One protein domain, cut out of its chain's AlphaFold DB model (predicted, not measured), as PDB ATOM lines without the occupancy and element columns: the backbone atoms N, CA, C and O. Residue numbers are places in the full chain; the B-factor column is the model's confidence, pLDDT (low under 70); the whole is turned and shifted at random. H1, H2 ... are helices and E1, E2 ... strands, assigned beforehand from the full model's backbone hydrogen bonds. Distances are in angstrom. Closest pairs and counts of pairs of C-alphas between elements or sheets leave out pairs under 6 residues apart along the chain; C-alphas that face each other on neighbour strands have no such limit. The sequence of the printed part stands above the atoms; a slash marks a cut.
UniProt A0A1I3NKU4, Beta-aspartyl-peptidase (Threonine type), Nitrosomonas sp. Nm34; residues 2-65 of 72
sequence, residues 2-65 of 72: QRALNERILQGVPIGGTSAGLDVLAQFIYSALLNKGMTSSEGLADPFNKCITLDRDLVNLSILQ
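This is residues 2 to 65 of the 72 residues of the protein "Beta-aspartyl-peptidase (Threonine type)" of Nitrosomonas sp. Nm34 (UniProt A0A1I3NKU4). With little regular structure, this is a loose rod of mostly unnamed chain: a small two-stranded ladder, E1 and E2, sits in the middle, with helix H1 toward one end and H3 toward the other. The short H2 is near E1. The printed part has 64 residues, 25 in named elements, in the order H1, H2, E1, H3, E2; the class is mixed, the sheet antiparallel. The radius of gyration of the C-alphas is 13.6 A and the spans are 39 by 18 by 18 A.

E1 is residues 28 to 30 and E2 residues 54 to 56. H2 is residues 20 to 23. H1, residues 2 to 10, is 12.5 A long from C-alpha 2 at (42.702, 34.379, -36.569). H3, residues 40 to 45, is 8.5 A long and ends at C-alpha 45, (39.985, 16.834, -9.748).

E1 and E2 are antiparallel at 138 degrees; N 29 and O 55 are within hydrogen-bond range, 2.9 A. The closest C-alphas of H2 and E1, Asp 23 and Ile 29, are 6.5 A apart. H1 is apart from H2, E1, H3 and E2. In H1 and H3 every O i to N i+4 pair is within hydrogen-bond range; H2 is too short for one.

The C-alphas farthest apart, Gln 11 and Ala 45, are 40.0 A apart. The printed part has no cut, no link is long, and no printed residue is under 70 in pLDDT.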
ATOM      1  N   GLN A   2      41.660  35.374 -36.880       91.38
ATOM      2  CA  GLN A   2      42.702  34.379 -36.569       91.38
ATOM      3  C   GLN A   2      43.793  34.224 -37.645       91.38
ATOM      4  O   GLN A   2      44.976  34.227 -37.322       91.38
ATOM      5  N   ARG A   3      43.422  34.159 -38.933       94.56
ATOM      6  CA  ARG A   3      44.397  34.074 -40.037       94.56
ATOM      7  C   ARG A   3      45.389  35.243 -40.035       94.56
ATOM      8  O   ARG A   3      46.590  35.018 -40.054       94.56
ATOM      9  N   ALA A   4      44.882  36.472 -39.943       95.69
ATOM     10  CA  ALA A   4      45.713  37.674 -39.937       95.69
ATOM     11  C   ALA A   4      46.632  37.737 -38.707       95.69
ATOM     12  O   ALA A   4      47.766  38.183 -38.819       95.69
ATOM     13  N   LEU A   5      46.169  37.262 -37.543       94.19
ATOM     14  CA  LEU A   5      47.009  37.151 -36.347       94.19
ATOM     15  C   LEU A   5      48.179  36.184 -36.580       94.19
ATOM     16  O   LEU A   5      49.332  36.550 -36.371       94.19
ATOM     17  N   ASN A   6      47.889  34.982 -37.075       95.62
ATOM     18  CA  ASN A   6      48.908  33.972 -37.356       95.62
ATOM     19  C   ASN A   6      49.899  34.422 -38.443       95.62
ATOM     20  O   ASN A   6      51.094  34.175 -38.320       95.62
ATOM     21  N   GLU A   7      49.445  35.162 -39.461       96.69
ATOM     22  CA  GLU A   7      50.326  35.785 -40.458       96.69
ATOM     23  C   GLU A   7      51.338  36.752 -39.817       96.69
ATOM     24  O   GLU A   7      52.504  36.762 -40.205       96.69
ATOM     25  N   ARG A   8      50.935  37.544 -38.810       96.38
ATOM     26  CA  ARG A   8      51.857  38.447 -38.095       96.38
ATOM     27  C   ARG A   8      52.864  37.700 -37.231       96.38
ATOM     28  O   ARG A   8      54.026  38.091 -37.184       96.38
ATOM     29  N   ILE A   9      52.444  36.613 -36.597       94.94
ATOM     30  CA  ILE A   9      53.337  35.764 -35.800       94.94
ATOM     31  C   ILE A   9      54.404  35.130 -36.693       94.94
ATOM     32  O   ILE A   9      55.584  35.163 -36.357       94.94
ATOM     33  N   LEU A  10      54.019  34.647 -37.879       94.62
ATOM     34  CA  LEU A  10      54.961  34.129 -38.878       94.62
ATOM     35  C   LEU A  10      55.946  35.195 -39.384       94.62
ATOM     36  O   LEU A  10      57.069  34.864 -39.752       94.62
ATOM     37  N   GLN A  11      55.556  36.473 -39.377       96.94
ATOM     38  CA  GLN A  11      56.440  37.607 -39.680       96.94
ATOM     39  C   GLN A  11      57.394  37.962 -38.522       96.94
ATOM     40  O   GLN A  11      58.152  38.922 -38.634       96.94
ATOM     41  N   GLY A  12      57.365  37.216 -37.413       94.94
ATOM     42  CA  GLY A  12      58.214  37.449 -36.246       94.94
ATOM     43  C   GLY A  12      57.721  38.568 -35.330       94.94
ATOM     44  O   GLY A  12      58.485  39.036 -34.487       94.94
ATOM     45  N   VAL A  13      56.466  39.014 -35.475       97.06
ATOM     46  CA  VAL A  13      55.875  39.978 -34.539       97.06
ATOM     47  C   VAL A  13      55.737  39.304 -33.169       97.06
ATOM     48  O   VAL A  13      55.071  38.268 -33.082       97.06
ATOM     49  N   PRO A  14      56.329  39.867 -32.098       94.56
ATOM     50  CA  PRO A  14      56.202  39.304 -30.762       94.56
ATOM     51  C   PRO A  14      54.742  39.256 -30.311       94.56
ATOM     52  O   PRO A  14      53.973  40.188 -30.550       94.56
ATOM     53  N   ILE A  15      54.385  38.185 -29.610       94.62
ATOM     54  CA  ILE A  15      53.074  38.003 -28.996       94.62
ATOM     55  C   ILE A  15      53.253  37.605 -27.533       94.62
ATOM     56  O   ILE A  15      54.195  36.903 -27.174       94.62
ATOM     57  N   GLY A  16      52.339  38.072 -26.694       93.62
ATOM     58  CA  GLY A  16      52.223  37.689 -25.297       93.62
ATOM     59  C   GLY A  16      50.776  37.846 -24.848       93.62
ATOM     60  O   GLY A  16      49.933  38.331 -25.606       93.62
ATOM     61  N   GLY A  17      50.494  37.453 -23.611       92.19
ATOM     62  CA  GLY A  17      49.162  37.570 -23.044       92.19
ATOM     63  C   GLY A  17      49.174  37.510 -21.523       92.19
ATOM     64  O   GLY A  17      50.119  37.010 -20.918       92.19
ATOM     65  N   THR A  18      48.115  38.047 -20.921       93.06
ATOM     66  CA  THR A  18      47.912  38.104 -19.468       93.06
ATOM     67  C   THR A  18      46.633  37.354 -19.121       93.06
ATOM     68  O   THR A  18      45.620  37.544 -19.800       93.06
ATOM     69  N   SER A  19      46.663  36.533 -18.066       91.00
ATOM     70  CA  SER A  19      45.516  35.721 -17.621       91.00
ATOM     71  C   SER A  19      44.985  34.856 -18.774       91.00
ATOM     72  O   SER A  19      45.771  34.148 -19.395       91.00
ATOM     73  N   ALA A  20      43.715  34.997 -19.172       89.31
ATOM     74  CA  ALA A  20      43.157  34.291 -20.331       89.31
ATOM     75  C   ALA A  20      43.952  34.524 -21.632       89.31
ATOM     76  O   ALA A  20      43.974  33.670 -22.512       89.31
ATOM     77  N   GLY A  21      44.632  35.669 -21.762       91.88
ATOM     78  CA  GLY A  21      45.515  35.946 -22.891       91.88
ATOM     79  C   GLY A  21      46.739  35.026 -22.949       91.88
ATOM     80  O   GLY A  21      47.243  34.790 -24.040       91.88
ATOM     81  N   LEU A  22      47.227  34.533 -21.806       92.56
ATOM     82  CA  LEU A  22      48.303  33.542 -21.739       92.56
ATOM     83  C   LEU A  22      47.775  32.160 -22.135       92.56
ATOM     84  O   LEU A  22      48.406  31.479 -22.940       92.56
ATOM     85  N   ASP A  23      46.596  31.790 -21.637       92.62
ATOM     86  CA  ASP A  23      45.990  30.478 -21.896       92.62
ATOM     87  C   ASP A  23      45.691  30.258 -23.380       92.62
ATOM     88  O   ASP A  23      45.942  29.181 -23.916       92.62
ATOM     89  N   VAL A  24      45.238  31.295 -24.091       93.56
ATOM     90  CA  VAL A  24      44.958  31.203 -25.536       93.56
ATOM     91  C   VAL A  24      46.212  31.081 -26.418       93.56
ATOM     92  O   VAL A  24      46.076  30.908 -27.631       93.56
ATOM     93  N   LEU A  25      47.425  31.186 -25.851       95.00
ATOM     94  CA  LEU A  25      48.682  30.898 -26.559       95.00
ATOM     95  C   LEU A  25      49.025  29.404 -26.556       95.00
ATOM     96  O   LEU A  25      49.787  28.961 -27.418       95.00
ATOM     97  N   ALA A  26      48.500  28.641 -25.594       94.69
ATOM     98  CA  ALA A  26      48.657  27.195 -25.561       94.69
ATOM     99  C   ALA A  26      47.897  26.546 -26.726       94.69
ATOM    100  O   ALA A  26      46.958  27.119 -27.284       94.69
ATOM    101  N   GLN A  27      48.290  25.327 -27.104       95.94
ATOM    102  CA  GLN A  27      47.612  24.628 -28.193       95.94
ATOM    103  C   GLN A  27      46.142  24.343 -27.866       95.94
ATOM    104  O   GLN A  27      45.296  24.440 -28.756       95.94
ATOM    105  N   PHE A  28      45.857  23.958 -26.623       94.50
ATOM    106  CA  PHE A  28      44.520  23.600 -26.163       94.50
ATOM    107  C   PHE A  28      43.950  24.704 -25.277       94.50
ATOM    108  O   PHE A  28      44.613  25.156 -24.345       94.50
ATOM    109  N   ILE A  29      42.713  25.111 -25.558       93.19
ATOM    110  CA  ILE A  29      42.067  26.284 -24.963       93.19
ATOM    111  C   ILE A  29      40.763  25.860 -24.300       93.19
ATOM    112  O   ILE A  29      39.912  25.249 -24.945       93.19
ATOM    113  N   TYR A  30      40.559  26.239 -23.039       92.00
ATOM    114  CA  TYR A  30      39.262  26.070 -22.389       92.00
ATOM    115  C   TYR A  30      38.210  26.991 -23.031       92.00
ATOM    116  O   TYR A  30      38.274  28.213 -22.922       92.00
ATOM    117  N   SER A  31      37.238  26.393 -23.720       91.62
ATOM    118  CA  SER A  31      36.239  27.090 -24.550       91.62
ATOM    119  C   SER A  31      34.905  27.358 -23.842       91.62
ATOM    120  O   SER A  31      34.085  28.123 -24.346       91.62
ATOM    121  N   ALA A  32      34.684  26.749 -22.671       90.56
ATOM    122  CA  ALA A  32      33.500  26.932 -21.827       90.56
ATOM    123  C   ALA A  32      32.136  26.775 -22.549       90.56
ATOM    124  O   ALA A  32      31.155  27.427 -22.185       90.56
ATOM    125  N   LEU A  33      32.031  25.877 -23.538       92.31
ATOM    126  CA  LEU A  33      30.845  25.748 -24.409       92.31
ATOM    127  C   LEU A  33      29.549  25.358 -23.674       92.31
ATOM    128  O   LEU A  33      28.459  25.557 -24.205       92.31
ATOM    129  N   LEU A  34      29.635  24.798 -22.462       89.62
ATOM    130  CA  LEU A  34      28.471  24.331 -21.694       89.62
ATOM    131  C   LEU A  34      27.897  25.371 -20.713       89.62
ATOM    132  O   LEU A  34      27.166  24.992 -19.797       89.62
ATOM    133  N   ASN A  35      28.204  26.666 -20.881       76.06
ATOM    134  CA  ASN A  35      27.701  27.781 -20.051       76.06
ATOM    135  C   ASN A  35      27.911  27.602 -18.532       76.06
ATOM    136  O   ASN A  35      27.227  28.222 -17.717       76.06
ATOM    137  N   LYS A  36      28.871  26.761 -18.144       81.12
ATOM    138  CA  LYS A  36      29.312  26.569 -16.768       81.12
ATOM    139  C   LYS A  36      30.815  26.804 -16.733       81.12
ATOM    140  O   LYS A  36      31.566  26.053 -17.346       81.12
ATOM    141  N   GLY A  37      31.231  27.865 -16.045       82.19
ATOM    142  CA  GLY A  37      32.640  28.099 -15.741       82.19
ATOM    143  C   GLY A  37      33.201  26.970 -14.879       82.19
ATOM    144  O   GLY A  37      32.459  26.319 -14.140       82.19
ATOM    145  N   MET A  38      34.500  26.739 -14.998       88.00
ATOM    146  CA  MET A  38      35.222  25.733 -14.235       88.00
ATOM    147  C   MET A  38      36.517  26.360 -13.735       88.00
ATOM    148  O   MET A  38      37.192  27.066 -14.482       88.00
ATOM    149  N   THR A  39      36.832  26.124 -12.469       89.44
ATOM    150  CA  THR A  39      38.115  26.488 -11.870       89.44
ATOM    151  C   THR A  39      39.163  25.418 -12.155       89.44
ATOM    152  O   THR A  39      38.837  24.246 -12.355       89.44
ATOM    153  N   SER A  40      40.437  25.788 -12.081       87.44
ATOM    154  CA  SER A  40      41.548  24.850 -12.262       87.44
ATOM    155  C   SER A  40      41.500  23.694 -11.260       87.44
ATOM    156  O   SER A  40      41.733  22.543 -11.619       87.44
ATOM    157  N   SER A  41      41.103  23.968 -10.012       91.00
ATOM    158  CA  SER A  41      40.939  22.930  -8.982       91.00
ATOM    159  C   SER A  41      39.841  21.918  -9.332       91.00
ATOM    160  O   SER A  41      40.029  20.721  -9.128       91.00
ATOM    161  N   GLU A  42      38.712  22.371  -9.885       90.94
ATOM    162  CA  GLU A  42      37.633  21.483 -10.339       90.94
ATOM    163  C   GLU A  42      38.055  20.647 -11.553       90.94
ATOM    164  O   GLU A  42      37.759  19.455 -11.604       90.94
ATOM    165  N   GLY A  43      38.766  21.250 -12.511       89.75
ATOM    166  CA  GLY A  43      39.239  20.551 -13.708       89.75
ATOM    167  C   GLY A  43      40.311  19.502 -13.410       89.75
ATOM    168  O   GLY A  43      40.271  18.406 -13.960       89.75
ATOM    169  N   LEU A  44      41.240  19.798 -12.495       89.81
ATOM    170  CA  LEU A  44      42.281  18.852 -12.077       89.81
ATOM    171  C   LEU A  44      41.724  17.679 -11.261       89.81
ATOM    172  O   LEU A  44      42.283  16.584 -11.310       89.81
ATOM    173  N   ALA A  45      40.637  17.892 -10.515       94.50
ATOM    174  CA  ALA A  45      39.985  16.834  -9.748       94.50
ATOM    175  C   ALA A  45      39.240  15.824 -10.641       94.50
ATOM    176  O   ALA A  45      39.184  14.642 -10.304       94.50
ATOM    177  N   ASP A  46      38.687  16.275 -11.771       94.12
ATOM    178  CA  ASP A  46      38.008  15.431 -12.761       94.12
ATOM    179  C   ASP A  46      38.329  15.893 -14.198       94.12
ATOM    180  O   ASP A  46      37.529  16.594 -14.824       94.12
ATOM    181  N   PRO A  47      39.481  15.479 -14.766       90.25
ATOM    182  CA  PRO A  47      39.899  15.888 -16.110       90.25
ATOM    183  C   PRO A  47      38.988  15.391 -17.242       90.25
ATOM    184  O   PRO A  47      39.113  15.840 -18.380       90.25
ATOM    185  N   PHE A  48      38.082  14.453 -16.949       92.62
ATOM    186  CA  PHE A  48      37.124  13.898 -17.907       92.62
ATOM    187  C   PHE A  48      35.731  14.510 -17.761       92.62
ATOM    188  O   PHE A  48      34.776  14.062 -18.406       92.62
ATOM    189  N   ASN A  49      35.596  15.550 -16.936       92.06
ATOM    190  CA  ASN A  49      34.340  16.243 -16.773       92.06
ATOM    191  C   ASN A  49      33.862  16.808 -18.113       92.06
ATOM    192  O   ASN A  49      34.580  17.540 -18.787       92.06
ATOM    193  N   LYS A  50      32.601  16.555 -18.471       91.31
ATOM    194  CA  LYS A  50      32.001  17.066 -19.715       91.31
ATOM    195  C   LYS A  50      32.034  18.595 -19.851       91.31
ATOM    196  O   LYS A  50      31.878  19.103 -20.955       91.31
ATOM    197  N   CYS A  51      32.169  19.328 -18.743       90.69
ATOM    198  CA  CYS A  51      32.312  20.781 -18.759       90.69
ATOM    199  C   CYS A  51      33.690  21.235 -19.258       90.69
ATOM    200  O   CYS A  51      33.783  22.358 -19.751       90.69
ATOM    201  N   ILE A  52      34.713  20.371 -19.221       91.19
ATOM    202  CA  ILE A  52      36.017  20.612 -19.846       91.19
ATOM    203  C   ILE A  52      35.838  20.497 -21.355       91.19
ATOM    204  O   ILE A  52      35.884  19.427 -21.956       91.19
ATOM    205  N   THR A  53      35.583  21.645 -21.967       92.81
ATOM    206  CA  THR A  53      35.417  21.781 -23.410       92.81
ATOM    207  C   THR A  53      36.652  22.467 -23.955       92.81
ATOM    208  O   THR A  53      36.983  23.576 -23.536       92.81
ATOM    209  N   LEU A  54      37.347  21.800 -24.873       92.50
ATOM    210  CA  LEU A  54      38.590  22.299 -25.446       92.50
ATOM    211  C   LEU A  54      38.382  22.699 -26.904       92.50
ATOM    212  O   LEU A  54      37.840  21.924 -27.690       92.50
ATOM    213  N   ASP A  55      38.849  23.893 -27.243       94.31
ATOM    214  CA  ASP A  55      39.151  24.289 -28.616       94.31
ATOM    215  C   ASP A  55      40.673  24.266 -28.816       94.31
ATOM    216  O   ASP A  55      41.433  24.032 -27.867       94.31
ATOM    217  N   ARG A  56      41.144  24.456 -30.047       94.88
ATOM    218  CA  ARG A  56      42.566  24.340 -30.367       94.88
ATOM    219  C   ARG A  56      43.032  25.260 -31.482       94.88
ATOM    220  O   ARG A  56      42.268  25.679 -32.343       94.88
ATOM    221  N   ASP A  57      44.340  25.499 -31.483       94.00
ATOM    222  CA  ASP A  57      45.077  26.140 -32.577       94.00
ATOM    223  C   ASP A  57      44.593  27.572 -32.922       94.00
ATOM    224  O   ASP A  57      44.676  28.007 -34.077       94.00
ATOM    225  N   LEU A  58      44.127  28.354 -31.931       93.75
ATOM    226  CA  LEU A  58      43.849  29.791 -32.122       93.75
ATOM    227  C   LEU A  58      45.111  30.527 -32.600       93.75
ATOM    228  O   LEU A  58      45.072  31.329 -33.541       93.75
ATOM    229  N   VAL A  59      46.240  30.207 -31.970       93.50
ATOM    230  CA  VAL A  59      47.563  30.747 -32.259       93.50
ATOM    231  C   VAL A  59      48.516  29.592 -32.570       93.50
ATOM    232  O   VAL A  59      48.569  28.612 -31.835       93.50
ATOM    233  N   ASN A  60      49.277  29.689 -33.659       92.31
ATOM    234  CA  ASN A  60      50.223  28.657 -34.070       92.31
ATOM    235  C   ASN A  60      51.638  28.988 -33.575       92.31
ATOM    236  O   ASN A  60      52.397  29.695 -34.240       92.31
ATOM    237  N   LEU A  61      51.974  28.476 -32.390       94.12
ATOM    238  CA  LEU A  61      53.296  28.596 -31.779       94.12
ATOM    239  C   LEU A  61      53.902  27.203 -31.609       94.12
ATOM    240  O   LEU A  61      53.544  26.471 -30.692       94.12
ATOM    241  N   SER A  62      54.857  26.847 -32.472       92.62
ATOM    242  CA  SER A  62      55.507  25.524 -32.462       92.62
ATOM    243  C   SER A  62      56.090  25.147 -31.097       92.62
ATOM    244  O   SER A  62      56.064  23.983 -30.717       92.62
ATOM    245  N   ILE A  63      56.581  26.135 -30.343       93.31
ATOM    246  CA  ILE A  63      57.157  25.949 -29.004       93.31
ATOM    247  C   ILE A  63      56.122  25.618 -27.915       93.31
ATOM    248  O   ILE A  63      56.515  25.188 -26.837       93.31
ATOM    249  N   LEU A  64      54.824  25.812 -28.178       94.56
ATOM    250  CA  LEU A  64      53.724  25.544 -27.241       94.56
ATOM    251  C   LEU A  64      52.815  24.390 -27.703       94.56
ATOM    252  O   LEU A  64      51.733  24.182 -27.148       94.56
ATOM    253  N   GLN A  65      53.235  23.628 -28.717       94.88
ATOM    254  CA  GLN A  65      52.494  22.453 -29.177       94.88
ATOM    255  C   GLN A  65      52.451  21.367 -28.097       94.88
ATOM    256  O   GLN A  65      53.437  21.098 -27.415       94.88
TER     257      GLN A  65